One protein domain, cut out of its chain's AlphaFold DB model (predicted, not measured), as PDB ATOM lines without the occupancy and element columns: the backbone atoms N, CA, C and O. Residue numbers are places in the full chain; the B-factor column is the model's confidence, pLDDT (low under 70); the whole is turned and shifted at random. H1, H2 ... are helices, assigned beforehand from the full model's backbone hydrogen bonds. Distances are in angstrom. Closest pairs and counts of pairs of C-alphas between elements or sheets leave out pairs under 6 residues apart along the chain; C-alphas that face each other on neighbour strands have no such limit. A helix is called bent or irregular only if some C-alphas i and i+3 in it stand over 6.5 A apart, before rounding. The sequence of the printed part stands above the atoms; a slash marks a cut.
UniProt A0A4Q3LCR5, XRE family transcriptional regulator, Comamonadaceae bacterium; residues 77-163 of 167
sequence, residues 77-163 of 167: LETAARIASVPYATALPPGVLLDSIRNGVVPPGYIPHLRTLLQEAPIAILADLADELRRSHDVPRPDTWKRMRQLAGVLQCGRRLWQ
ATOM      1  N   LEU A  77     -12.886   9.201   4.337       80.25
ATOM      2  CA  LEU A  77     -13.418  10.561   4.371       80.25
ATOM      3  C   LEU A  77     -12.296  11.610   4.439       80.25
ATOM      4  O   LEU A  77     -12.307  12.555   3.655       80.25
ATOM      5  N   GLU A  78     -11.278  11.414   5.282       82.69
ATOM      6  CA  GLU A  78     -10.090  12.288   5.323       82.69
ATOM      7  C   GLU A  78      -9.293  12.243   4.014       82.69
ATOM      8  O   GLU A  78      -8.841  13.268   3.497       82.69
ATOM      9  N   THR A  79      -9.139  11.049   3.440       83.12
ATOM     10  CA  THR A  79      -8.445  10.879   2.157       83.12
ATOM     11  C   THR A  79      -9.180  11.604   1.029       83.12
ATOM     12  O   THR A  79      -8.543  12.273   0.216       83.12
ATOM     13  N   ALA A  80     -10.507  11.498   0.995       82.44
ATOM     14  CA  ALA A  80     -11.368  12.164   0.032       82.44
ATOM     15  C   ALA A  80     -11.334  13.684   0.231       82.44
ATOM     16  O   ALA A  80     -11.103  14.412  -0.730       82.44
ATOM     17  N   ALA A  81     -11.450  14.166   1.469       81.25
ATOM     18  CA  ALA A  81     -11.323  15.581   1.801       81.25
ATOM     19  C   ALA A  81      -9.990  16.172   1.312       81.25
ATOM     20  O   ALA A  81      -9.971  17.236   0.701       81.25
ATOM     21  N   ARG A  82      -8.885  15.434   1.472       82.50
ATOM     22  CA  ARG A  82      -7.568  15.836   0.964       82.50
ATOM     23  C   ARG A  82      -7.478  15.859  -0.564       82.50
ATOM     24  O   ARG A  82      -6.811  16.735  -1.096       82.50
ATOM     25  N   ILE A  83      -8.109  14.917  -1.271       81.44
ATOM     26  CA  ILE A  83      -8.178  14.934  -2.749       81.44
ATOM     27  C   ILE A  83      -9.009  16.127  -3.232       81.44
ATOM     28  O   ILE A  83      -8.705  16.724  -4.257       81.44
ATOM     29  N   ALA A  84     -10.053  16.473  -2.482       78.88
ATOM     30  CA  ALA A  84     -10.912  17.612  -2.761       78.88
ATOM     31  C   ALA A  84     -10.213  18.963  -2.515       78.88
ATOM     32  O   ALA A  84     -10.666  19.974  -3.045       78.88
ATOM     33  N   SER A  85      -9.149  19.003  -1.702       80.25
ATOM     34  CA  SER A  85      -8.406  20.226  -1.383       80.25
ATOM     35  C   SER A  85      -7.822  20.877  -2.631       80.25
ATOM     36  O   SER A  85      -7.035  20.268  -3.354       80.25
ATOM     37  N   VAL A  86      -8.158  22.150  -2.837       74.69
ATOM     38  CA  VAL A  86      -7.603  22.970  -3.918       74.69
ATOM     39  C   VAL A  86      -6.706  24.075  -3.344       74.69
ATOM     40  O   VAL A  86      -7.005  24.589  -2.267       74.69
ATOM     41  N   PRO A  87      -5.624  24.485  -4.038       68.44
ATOM     42  CA  PRO A  87      -4.600  25.376  -3.470       68.44
ATOM     43  C   PRO A  87      -5.090  26.754  -2.999       68.44
ATOM     44  O   PRO A  87      -4.435  27.385  -2.177       68.44
ATOM     45  N   TYR A  88      -6.222  27.232  -3.522       66.12
ATOM     46  CA  TYR A  88      -6.725  28.594  -3.300       66.12
ATOM     47  C   TYR A  88      -7.998  28.656  -2.450       66.12
ATOM     48  O   TYR A  88      -8.638  29.702  -2.385       66.12
ATOM     49  N   ALA A  89      -8.401  27.549  -1.826       68.94
ATOM     50  CA  ALA A  89      -9.610  27.510  -1.017       68.94
ATOM     51  C   ALA A  89      -9.360  26.814   0.325       68.94
ATOM     52  O   ALA A  89      -8.415  26.042   0.487       68.94
ATOM     53  N   THR A  90     -10.190  27.137   1.318       73.56
ATOM     54  CA  THR A  90     -10.080  26.576   2.667       73.56
ATOM     55  C   THR A  90     -10.183  25.060   2.612       73.56
ATOM     56  O   THR A  90     -11.158  24.550   2.069       73.56
ATOM     57  N   ALA A  91      -9.221  24.356   3.219       78.12
ATOM     58  CA  ALA A  91      -9.207  22.897   3.266       78.12
ATOM     59  C   ALA A  91     -10.590  22.345   3.652       78.12
ATOM     60  O   ALA A  91     -11.180  22.795   4.636       78.12
ATOM     61  N   LEU A  92     -11.106  21.394   2.869       81.81
ATOM     62  CA  LEU A  92     -12.427  20.809   3.089       81.81
ATOM     63  C   LEU A  92     -12.414  19.975   4.379       81.81
ATOM     64  O   LEU A  92     -11.717  18.962   4.422       81.81
ATOM     65  N   PRO A  93     -13.179  20.332   5.428       86.88
ATOM     66  CA  PRO A  93     -13.251  19.500   6.620       86.88
ATOM     67  C   PRO A  93     -13.974  18.177   6.308       86.88
ATOM     68  O   PRO A  93     -15.000  18.205   5.618       86.88
ATOM     69  N   PRO A  94     -13.526  17.029   6.855       85.56
ATOM     70  CA  PRO A  94     -14.186  15.736   6.652       85.56
ATOM     71  C   PRO A  94     -15.688  15.763   6.979       85.56
ATOM     72  O   PRO A  94     -16.493  15.253   6.206       85.56
ATOM     73  N   GLY A  95     -16.083  16.433   8.068       85.88
ATOM     74  CA  GLY A  95     -17.495  16.578   8.455       85.88
ATOM     75  C   GLY A  95     -18.337  17.339   7.426       85.88
ATOM     76  O   GLY A  95     -19.451  16.929   7.122       85.88
ATOM     77  N   VAL A  96     -17.781  18.378   6.795       87.25
ATOM     78  CA  VAL A  96     -18.488  19.121   5.738       87.25
ATOM     79  C   VAL A  96     -18.662  18.255   4.493       87.25
ATOM     80  O   VAL A  96     -19.725  18.282   3.874       87.25
ATOM     81  N   LEU A  97     -17.648  17.463   4.128       87.75
ATOM     82  CA  LEU A  97     -17.760  16.505   3.027       87.75
ATOM     83  C   LEU A  97     -18.849  15.462   3.310       87.75
ATOM     84  O   LEU A  97     -19.671  15.180   2.435       87.75
ATOM     85  N   LEU A  98     -18.871  14.926   4.533       87.56
ATOM     86  CA  LEU A  98     -19.883  13.981   4.987       87.56
ATOM     87  C   LEU A  98     -21.284  14.575   4.856       87.56
ATOM     88  O   LEU A  98     -22.119  13.995   4.168       87.56
ATOM     89  N   ASP A  99     -21.533  15.726   5.479       89.62
ATOM     90  CA  ASP A  99     -22.845  16.371   5.469       89.62
ATOM     91  C   ASP A  99     -23.269  16.743   4.053       89.62
ATOM     92  O   ASP A  99     -24.441  16.596   3.697       89.62
ATOM     93  N   SER A 100     -22.316  17.145   3.211       90.62
ATOM     94  CA  SER A 100     -22.605  17.470   1.821       90.62
ATOM     95  C   SER A 100     -23.074  16.249   1.039       90.62
ATOM     96  O   SER A 100     -24.081  16.319   0.336       90.62
ATOM     97  N   ILE A 101     -22.398  15.108   1.196       89.50
ATOM     98  CA  ILE A 101     -22.798  13.857   0.543       89.50
ATOM     99  C   ILE A 101     -24.073  13.301   1.166       89.50
ATOM    100  O   ILE A 101     -24.927  12.818   0.432       89.50
ATOM    101  N   ARG A 102     -24.236  13.383   2.489       89.69
ATOM    102  CA  ARG A 102     -25.391  12.858   3.226       89.69
ATOM    103  C   ARG A 102     -26.666  13.632   2.929       89.69
ATOM    104  O   ARG A 102     -27.708  13.013   2.753       89.69
ATOM    105  N   ASN A 103     -26.592  14.956   2.851       89.31
ATOM    106  CA  ASN A 103     -27.759  15.814   2.653       89.31
ATOM    107  C   ASN A 103     -27.952  16.199   1.182       89.31
ATOM    108  O   ASN A 103     -29.055  16.565   0.789       89.31
ATOM    109  N   GLY A 104     -26.919  16.052   0.348       87.62
ATOM    110  CA  GLY A 104     -26.941  16.486  -1.050       87.62
ATOM    111  C   GLY A 104     -26.826  18.005  -1.211       87.62
ATOM    112  O   GLY A 104     -27.267  18.539  -2.224       87.62
ATOM    113  N   VAL A 105     -26.260  18.706  -0.223       88.88
ATOM    114  CA  VAL A 105     -26.148  20.173  -0.193       88.88
ATOM    115  C   VAL A 105     -24.694  20.564   0.018       88.88
ATOM    116  O   VAL A 105     -24.089  20.142   0.992       88.88
ATOM    117  N   VAL A 106     -24.139  21.401  -0.857       88.44
ATOM    118  CA  VAL A 106     -22.746  21.863  -0.738       88.44
ATOM    119  C   VAL A 106     -22.727  23.314  -0.278       88.44
ATOM    120  O   VAL A 106     -23.313  24.157  -0.962       88.44
ATOM    121  N   PRO A 107     -22.043  23.656   0.828       89.38
ATOM    122  CA  PRO A 107     -21.885  25.054   1.196       89.38
ATOM    123  C   PRO A 107     -21.077  25.800   0.115       89.38
ATOM    124  O   PRO A 107     -20.098  25.240  -0.392       89.38
ATOM    125  N   PRO A 108     -21.416  27.058  -0.224       86.56
ATOM    126  CA  PRO A 108     -20.824  27.763  -1.367       86.56
ATOM    127  C   PRO A 108     -19.288  27.802  -1.377       86.56
ATOM    128  O   PRO A 108     -18.674  27.595  -2.422       86.56
ATOM    129  N   GLY A 109     -18.656  27.975  -0.210       87.56
ATOM    130  CA  GLY A 109     -17.192  27.990  -0.072       87.56
ATOM    131  C   GLY A 109     -16.499  26.657  -0.397       87.56
ATOM    132  O   GLY A 109     -15.294  26.628  -0.637       87.56
ATOM    133  N   TYR A 110     -17.249  25.553  -0.460       89.38
ATOM    134  CA  TYR A 110     -16.728  24.208  -0.709       89.38
ATOM    135  C   TYR A 110     -17.146  23.618  -2.063       89.38
ATOM    136  O   TYR A 110     -16.735  22.508  -2.399       89.38
ATOM    137  N   ILE A 111     -17.886  24.372  -2.883       90.38
ATOM    138  CA  ILE A 111     -18.276  23.977  -4.246       90.38
ATOM    139  C   ILE A 111     -17.074  23.533  -5.101       90.38
ATOM    140  O   ILE A 111     -17.144  22.443  -5.679       90.38
ATOM    141  N   PRO A 112     -15.954  24.289  -5.167       90.12
ATOM    142  CA  PRO A 112     -14.796  23.878  -5.961       90.12
ATOM    143  C   PRO A 112     -14.221  22.535  -5.506       90.12
ATOM    144  O   PRO A 112     -13.878  21.705  -6.342       90.12
ATOM    145  N   HIS A 113     -14.201  22.296  -4.192       90.12
ATOM    146  CA  HIS A 113     -13.661  21.081  -3.593       90.12
ATOM    147  C   HIS A 113     -14.471  19.846  -3.972       90.12
ATOM    148  O   HIS A 113     -13.926  18.851  -4.453       90.12
ATOM    149  N   LEU A 114     -15.793  19.910  -3.787       90.19
ATOM    150  CA  LEU A 114     -16.662  18.786  -4.122       90.19
ATOM    151  C   LEU A 114     -16.668  18.514  -5.623       90.19
ATOM    152  O   LEU A 114     -16.681  17.353  -6.032       90.19
ATOM    153  N   ARG A 115     -16.583  19.564  -6.446       92.31
ATOM    154  CA  ARG A 115     -16.441  19.400  -7.891       92.31
ATOM    155  C   ARG A 115     -15.148  18.660  -8.240       92.31
ATOM    156  O   ARG A 115     -15.219  17.694  -8.993       92.31
ATOM    157  N   THR A 116     -14.005  19.058  -7.674       92.00
ATOM    158  CA  THR A 116     -12.713  18.376  -7.879       92.00
ATOM    159  C   THR A 116     -12.779  16.916  -7.440       92.00
ATOM    160  O   THR A 116     -12.419  16.030  -8.211       92.00
ATOM    161  N   LEU A 117     -13.335  16.632  -6.256       91.44
ATOM    162  CA  LEU A 117     -13.499  15.260  -5.775       91.44
ATOM    163  C   LEU A 117     -14.300  14.400  -6.762       91.44
ATOM    164  O   LEU A 117     -13.854  13.328  -7.166       91.44
ATOM    165  N   LEU A 118     -15.485  14.855  -7.170       92.75
ATOM    166  CA  LEU A 118     -16.363  14.076  -8.047       92.75
ATOM    167  C   LEU A 118     -15.801  13.948  -9.470       92.75
ATOM    168  O   LEU A 118     -16.023  12.932 -10.143       92.75
ATOM    169  N   GLN A 119     -15.054  14.952  -9.926       91.69
ATOM    170  CA  GLN A 119     -14.448  14.973 -11.250       91.69
ATOM    171  C   GLN A 119     -13.200  14.082 -11.336       91.69
ATOM    172  O   GLN A 119     -13.043  13.365 -12.324       91.69
ATOM    173  N   GLU A 120     -12.349  14.085 -10.311       90.31
ATOM    174  CA  GLU A 120     -10.976  13.573 -10.411       90.31
ATOM    175  C   GLU A 120     -10.691  12.368  -9.507       90.31
ATOM    176  O   GLU A 120      -9.807  11.568  -9.817       90.31
ATOM    177  N   ALA A 121     -11.443  12.170  -8.417       89.00
ATOM    178  CA  ALA A 121     -11.127  11.099  -7.477       89.00
ATOM    179  C   ALA A 121     -11.235   9.708  -8.128       89.00
ATOM    180  O   ALA A 121     -12.189   9.433  -8.868       89.00
ATOM    181  N   PRO A 122     -10.322   8.769  -7.827       89.69
ATOM    182  CA  PRO A 122     -10.449   7.390  -8.286       89.69
ATOM    183  C   PRO A 122     -11.787   6.770  -7.856       89.69
ATOM    184  O   PRO A 122     -12.246   6.999  -6.738       89.69
ATOM    185  N   ILE A 123     -12.391   5.936  -8.713       89.94
ATOM    186  CA  ILE A 123     -13.679   5.272  -8.415       89.94
ATOM    187  C   ILE A 123     -13.585   4.455  -7.119       89.94
ATOM    188  O   ILE A 123     -14.526   4.445  -6.334       89.94
ATOM    189  N   ALA A 124     -12.425   3.843  -6.861       85.94
ATOM    190  CA  ALA A 124     -12.158   3.122  -5.621       85.94
ATOM    191  C   ALA A 124     -12.340   4.000  -4.370       85.94
ATOM    192  O   ALA A 124     -12.945   3.551  -3.408       85.94
ATOM    193  N   ILE A 125     -11.904   5.266  -4.395       88.62
ATOM    194  CA  ILE A 125     -12.071   6.185  -3.256       88.62
ATOM    195  C   ILE A 125     -13.546   6.535  -3.046       88.62
ATOM    196  O   ILE A 125     -14.003   6.578  -1.910       88.62
ATOM    197  N   LEU A 126     -14.303   6.737  -4.127       90.94
ATOM    198  CA  LEU A 126     -15.744   7.005  -4.052       90.94
ATOM    199  C   LEU A 126     -16.523   5.785  -3.529       90.94
ATOM    200  O   LEU A 126     -17.452   5.933  -2.737       90.94
ATOM    201  N   ALA A 127     -16.121   4.576  -3.930       89.06
ATOM    202  CA  ALA A 127     -16.688   3.331  -3.424       89.06
ATOM    203  C   ALA A 127     -16.368   3.123  -1.939       89.06
ATOM    204  O   ALA A 127     -17.273   2.845  -1.154       89.06
ATOM    205  N   ASP A 128     -15.111   3.337  -1.549       86.94
ATOM    206  CA  ASP A 128     -14.666   3.248  -0.159       86.94
ATOM    207  C   ASP A 128     -15.382   4.278   0.729       86.94
ATOM    208  O   ASP A 128     -15.747   3.967   1.861       86.94
ATOM    209  N   LEU A 129     -15.633   5.483   0.204       87.62
ATOM    210  CA  LEU A 129     -16.412   6.524   0.870       87.62
ATOM    211  C   LEU A 129     -17.861   6.071   1.090       87.62
ATOM    212  O   LEU A 129     -18.366   6.171   2.204       87.62
ATOM    213  N   ALA A 130     -18.509   5.496   0.074       90.06
ATOM    214  CA  ALA A 130     -19.841   4.908   0.226       90.06
ATOM    215  C   ALA A 130     -19.864   3.761   1.254       90.06
ATOM    216  O   ALA A 130     -20.836   3.604   1.994       90.06
ATOM    217  N   ASP A 131     -18.794   2.967   1.332       87.62
ATOM    218  CA  ASP A 131     -18.663   1.904   2.326       87.62
ATOM    219  C   ASP A 131     -18.410   2.427   3.746       87.62
ATOM    220  O   ASP A 131     -18.861   1.796   4.703       87.62
ATOM    221  N   GLU A 132     -17.688   3.536   3.911       86.06
ATOM    222  CA  GLU A 132     -17.491   4.210   5.203       86.06
ATOM    223  C   GLU A 132     -18.785   4.875   5.688       86.06
ATOM    224  O   GLU A 132     -19.182   4.663   6.831       86.06
ATOM    225  N   LEU A 133     -19.511   5.575   4.808       88.12
ATOM    226  CA  LEU A 133     -20.800   6.198   5.133       88.12
ATOM    227  C   LEU A 133     -21.855   5.172   5.574       88.12
ATOM    228  O   LEU A 133     -22.596   5.423   6.524       88.12
ATOM    229  N   ARG A 134     -21.881   3.989   4.948       89.62
ATOM    230  CA  ARG A 134     -22.745   2.883   5.386       89.62
ATOM    231  C   ARG A 134     -22.389   2.387   6.785       89.62
ATOM    232  O   ARG A 134     -23.281   2.074   7.560       89.62
ATOM    233  N   ARG A 135     -21.095   2.259   7.090       84.50
ATOM    234  CA  ARG A 135     -20.616   1.673   8.352       84.50
ATOM    235  C   ARG A 135     -20.749   2.623   9.536       84.50
ATOM    236  O   ARG A 135     -21.177   2.190  10.598       84.50
ATOM    237  N   SER A 136     -20.368   3.881   9.352       84.06
ATOM    238  CA  SER A 136     -20.213   4.837  10.454       84.06
ATOM    239  C   SER A 136     -21.394   5.799  10.598       84.06
ATOM    240  O   SER A 136     -21.535   6.434  11.639       84.06
ATOM    241  N   HIS A 137     -22.231   5.933   9.562       82.38
ATOM    242  CA  HIS A 137     -23.266   6.972   9.498       82.38
ATOM    243  C   HIS A 137     -24.632   6.469   9.006       82.38
ATOM    244  O   HIS A 137     -25.512   7.290   8.749       82.38
ATOM    245  N   ASP A 138     -24.799   5.146   8.879       85.69
ATOM    246  CA  ASP A 138     -26.043   4.469   8.482       85.69
ATOM    247  C   ASP A 138     -26.652   4.986   7.163       85.69
ATOM    248  O   ASP A 138     -27.865   5.039   6.975       85.69
ATOM    249  N   VAL A 139     -25.803   5.408   6.216       87.12
ATOM    250  CA  VAL A 139     -26.253   5.827   4.881       87.12
ATOM    251  C   VAL A 139     -26.073   4.666   3.900       87.12
ATOM    252  O   VAL A 139     -24.935   4.267   3.634       87.12
ATOM    253  N   PRO A 140     -27.146   4.122   3.298       88.81
ATOM    254  CA  PRO A 140     -27.025   3.043   2.326       88.81
ATOM    255  C   PRO A 140     -26.112   3.418   1.149       88.81
ATOM    256  O   PRO A 140     -26.104   4.554   0.663       88.81
ATOM    257  N   ARG A 141     -25.346   2.443   0.632       87.56
ATOM    258  CA  ARG A 141     -24.476   2.664  -0.541       87.56
ATOM    259  C   ARG A 141     -25.250   3.202  -1.752       87.56
ATOM    260  O   ARG A 141     -24.756   4.158  -2.350       87.56
ATOM    261  N   PRO A 142     -26.434   2.659  -2.121       89.19
ATOM    262  CA  PRO A 142     -27.197   3.172  -3.260       89.19
ATOM    263  C   PRO A 142     -27.559   4.651  -3.104       89.19
ATOM    264  O   PRO A 142     -27.426   5.421  -4.054       89.19
ATOM    265  N   ASP A 143     -27.925   5.063  -1.888       90.31
ATOM    266  CA  ASP A 143     -28.272   6.450  -1.585       90.31
ATOM    267  C   ASP A 143     -27.052   7.360  -1.668       90.31
ATOM    268  O   ASP A 143     -27.121   8.429  -2.271       90.31
ATOM    269  N   THR A 144     -25.906   6.916  -1.146       91.69
ATOM    270  CA  THR A 144     -24.639   7.648  -1.271       91.69
ATOM    271  C   THR A 144     -24.277   7.884  -2.743       91.69
ATOM    272  O   THR A 144     -23.986   9.014  -3.139       91.69
ATOM    273  N   TRP A 145     -24.369   6.856  -3.594       93.50
ATOM    274  CA  TRP A 145     -24.130   6.989  -5.039       93.50
ATOM    275  C   TRP A 145     -25.144   7.902  -5.731       93.50
ATOM    276  O   TRP A 145     -24.761   8.722  -6.568       93.50
ATOM    277  N   LYS A 146     -26.429   7.797  -5.372       91.31
ATOM    278  CA  LYS A 146     -27.490   8.676  -5.881       91.31
ATOM    279  C   LYS A 146     -27.190  10.139  -5.555       91.31
ATOM    280  O   LYS A 146     -27.272  10.979  -6.449       91.31
ATOM    281  N   ARG A 147     -26.787  10.433  -4.317       91.94
ATOM    282  CA  ARG A 147     -26.448  11.787  -3.862       91.94
ATOM    283  C   ARG A 147     -25.195  12.324  -4.544       91.94
ATOM    284  O   ARG A 147     -25.228  13.439  -5.053       91.94
ATOM    285  N   MET A 148     -24.132  11.525  -4.660       93.81
ATOM    286  CA  MET A 148     -22.938  11.921  -5.421       93.81
ATOM    287  C   MET A 148     -23.268  12.235  -6.887       93.81
ATOM    288  O   MET A 148     -22.755  13.213  -7.423       93.81
ATOM    289  N   ARG A 149     -24.171  11.473  -7.523       93.06
ATOM    290  CA  ARG A 149     -24.631  11.748  -8.894       93.06
ATOM    291  C   ARG A 149     -25.441  13.046  -8.987       93.06
ATOM    292  O   ARG A 149     -25.216  13.831  -9.902       93.06
ATOM    293  N   GLN A 150     -26.360  13.285  -8.050       91.25
ATOM    294  CA  GLN A 150     -27.126  14.537  -7.986       91.25
ATOM    295  C   GLN A 150     -26.198  15.747  -7.831       91.25
ATOM    296  O   GLN A 150     -26.302  16.704  -8.595       91.25
ATOM    297  N   LEU A 151     -25.244  15.663  -6.901       92.25
ATOM    298  CA  LEU A 151     -24.223  16.686  -6.692       92.25
ATOM    299  C   LEU A 151     -23.371  16.891  -7.943       92.25
ATOM    300  O   LEU A 151     -23.178  18.026  -8.357       92.25
ATOM    301  N   ALA A 152     -22.916  15.821  -8.594       92.44
ATOM    302  CA  ALA A 152     -22.163  15.912  -9.840       92.44
ATOM    303  C   ALA A 152     -22.953  16.625 -10.952       92.44
ATOM    304  O   ALA A 152     -22.371  17.407 -11.700       92.44
ATOM    305  N   GLY A 153     -24.268  16.400 -11.037       90.44
ATOM    306  CA  GLY A 153     -25.148  17.105 -11.970       90.44
ATOM    307  C   GLY A 153     -25.237  18.606 -11.675       90.44
ATOM    308  O   GLY A 153     -24.999  19.420 -12.564       90.44
ATOM    309  N   VAL A 154     -25.511  18.974 -10.419       91.00
ATOM    310  CA  VAL A 154     -25.605  20.383  -9.985       91.00
ATOM    311  C   VAL A 154     -24.266  21.112 -10.131       91.00
ATOM    312  O   VAL A 154     -24.226  22.267 -10.543       91.00
ATOM    313  N   LEU A 155     -23.158  20.430  -9.836       91.12
ATOM    314  CA  LEU A 155     -21.796  20.961  -9.930       91.12
ATOM    315  C   LEU A 155     -21.204  20.877 -11.348       91.12
ATOM    316  O   LEU A 155     -20.038  21.233 -11.539       91.12
ATOM    317  N   GLN A 156     -21.990  20.412 -12.328       90.25
ATOM    318  CA  GLN A 156     -21.612  20.282 -13.739       90.25
ATOM    319  C   GLN A 156     -20.333  19.449 -13.962       90.25
ATOM    320  O   GLN A 156     -19.496  19.764 -14.810       90.25
ATOM    321  N   CYS A 157     -20.161  18.362 -13.208       90.44
ATOM    322  CA  CYS A 157     -19.059  17.423 -13.404       90.44
ATOM    323  C   CYS A 157     -19.230  16.657 -14.730       90.44
ATOM    324  O   CYS A 157     -20.174  15.887 -14.904       90.44
ATOM    325  N   GLY A 158     -18.274  16.800 -15.651       85.81
ATOM    326  CA  GLY A 158     -18.299  16.168 -16.978       85.81
ATOM    327  C   GLY A 158     -17.855  14.698 -17.015       85.81
ATOM    328  O   GLY A 158     -17.659  14.136 -18.093       85.81
ATOM    329  N   ARG A 159     -17.625  14.057 -15.864       91.50
ATOM    330  CA  ARG A 159     -17.132  12.675 -15.796       91.50
ATOM    331  C   ARG A 159     -18.220  11.672 -16.206       91.50
ATOM    332  O   ARG A 159     -19.277  11.616 -15.585       91.50
ATOM    333  N   ARG A 160     -17.915  10.794 -17.177       87.50
ATOM    334  CA  ARG A 160     -18.831   9.747 -17.695       87.50
ATOM    335  C   ARG A 160     -19.466   8.862 -16.614       87.50
ATOM    336  O   ARG A 160     -20.586   8.405 -16.794       87.50
ATOM    337  N   LEU A 161     -18.778   8.666 -15.486       88.31
ATOM    338  CA  LEU A 161     -19.287   7.951 -14.307       88.31
ATOM    339  C   LEU A 161     -20.670   8.452 -13.848       88.31
ATOM    340  O   LEU A 161     -21.478   7.666 -13.367       88.31
ATOM    341  N   TRP A 162     -20.932   9.753 -13.983       90.06
ATOM    342  CA  TRP A 162     -22.168  10.383 -13.515       90.06
ATOM    343  C   TRP A 162     -23.273  10.413 -14.574       90.06
ATOM    344  O   TRP A 162     -24.422  10.690 -14.244       90.06
ATOM    345  N   GLN A 163     -22.931  10.103 -15.827       78.69
ATOM    346  CA  GLN A 163     -23.838  10.116 -16.979       78.69
ATOM    347  C   GLN A 163     -24.516   8.760 -17.207       78.69
ATOM    348  O   GLN A 163     -25.519   8.694 -17.913       78.69
TER     349      GLN A 163
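AT A GLANCE: This is residues 77 to 163 of the 167 residues of the protein "XRE family transcriptional regulator" of Comamonadaceae bacterium (UniProt A0A4Q3LCR5). This is a compact ball of five helices set at large angles to one another, with H1 and H5 on opposite sides and H2, H3 and H4 arranged between them, each of the three packing on both. After H5 the printed part ends in a short tail, residues 155 to 163, which holds no named helix. The printed part has 87 residues, with five named helices in the order H1, H2, H3, H4, H5 and no named strand, and its class is all helix. It is compact, with a radius of gyration of the C-alphas of 11.5 A, and rounded, with spans of 33 by 27 by 22 A.

IN THESE COORDINATES: H1 is residues 77 to 84, and its C-alpha 77 stands at (-13.418, 10.561, 4.371). H2 is residues 94 to 103, 14.2 A from first to last C-alpha. H3 is residues 108 to 120, 19.5 A long; it is irregular, with C-alphas 109 and 112 at 7.6 A from each other. H4, the longest helix by residues, is residues 123 to 137, 20.4 A long, and begins with C-alpha 123 at (-13.679, 5.272, -8.415). H5 is residues 141 to 154, 20.1 A long, and ends with C-alpha 154 at (-25.605, 20.383, -9.985).

HOW THE PARTS SIT: H1 touches H2 about perpendicular, at 89 degrees; their closest C-alphas, those of Glu 78 and Pro 94, are 5.5 A apart. H3 touches H1 with residues 113 to 117 alone, also at 89 degrees, and the closest C-alphas are those of Ala 84 and His 113, at 4.5 A. H1 and H4 touch at a steep tilt of 38 degrees, opposite ways, closest at the C-alphas of Leu 77 and Leu 129, 6.1 A. H5 is apart from H1. It touches H2 about perpendicular, at 89 degrees, with the C-alphas of Ile 101 and Arg 147 closest at 6.1 A. Residues 115 to 119 of H3 alone touch residues 148 to 152 of H5, closest at the C-alphas of Leu 118 and Ala 152, 6.3 A; the tilt of 68 degrees, opposite ways, is steep, only just short of perpendicular. Residues 130 to 134 of H4 alone touch residues 141 to 145 of H5 at a steep tilt of 59 degrees, opposite ways, with the C-alphas of Ala 130 and Arg 141 closest at 5.2 A. H3 and H4 are only just apart, 8.1 A at the closest C-alphas. In H1, H2, H4 and H5 every O i to N i+4 pair is within hydrogen-bond range; in H3, 7 of 9 are.

THE WHOLE: The two C-alphas farthest apart are those of Tyr 88 and Pro 140, at 33.1 A. The printed part has no cut. The links from H2 to H3, H3 to H4 and H4 to H5 are tight, and the link from H1 to H2, nine residues, is short. The mean pLDDT of the printed part is 87.0, and residues 87 to 89, in the link from H1 to H2, are under 70.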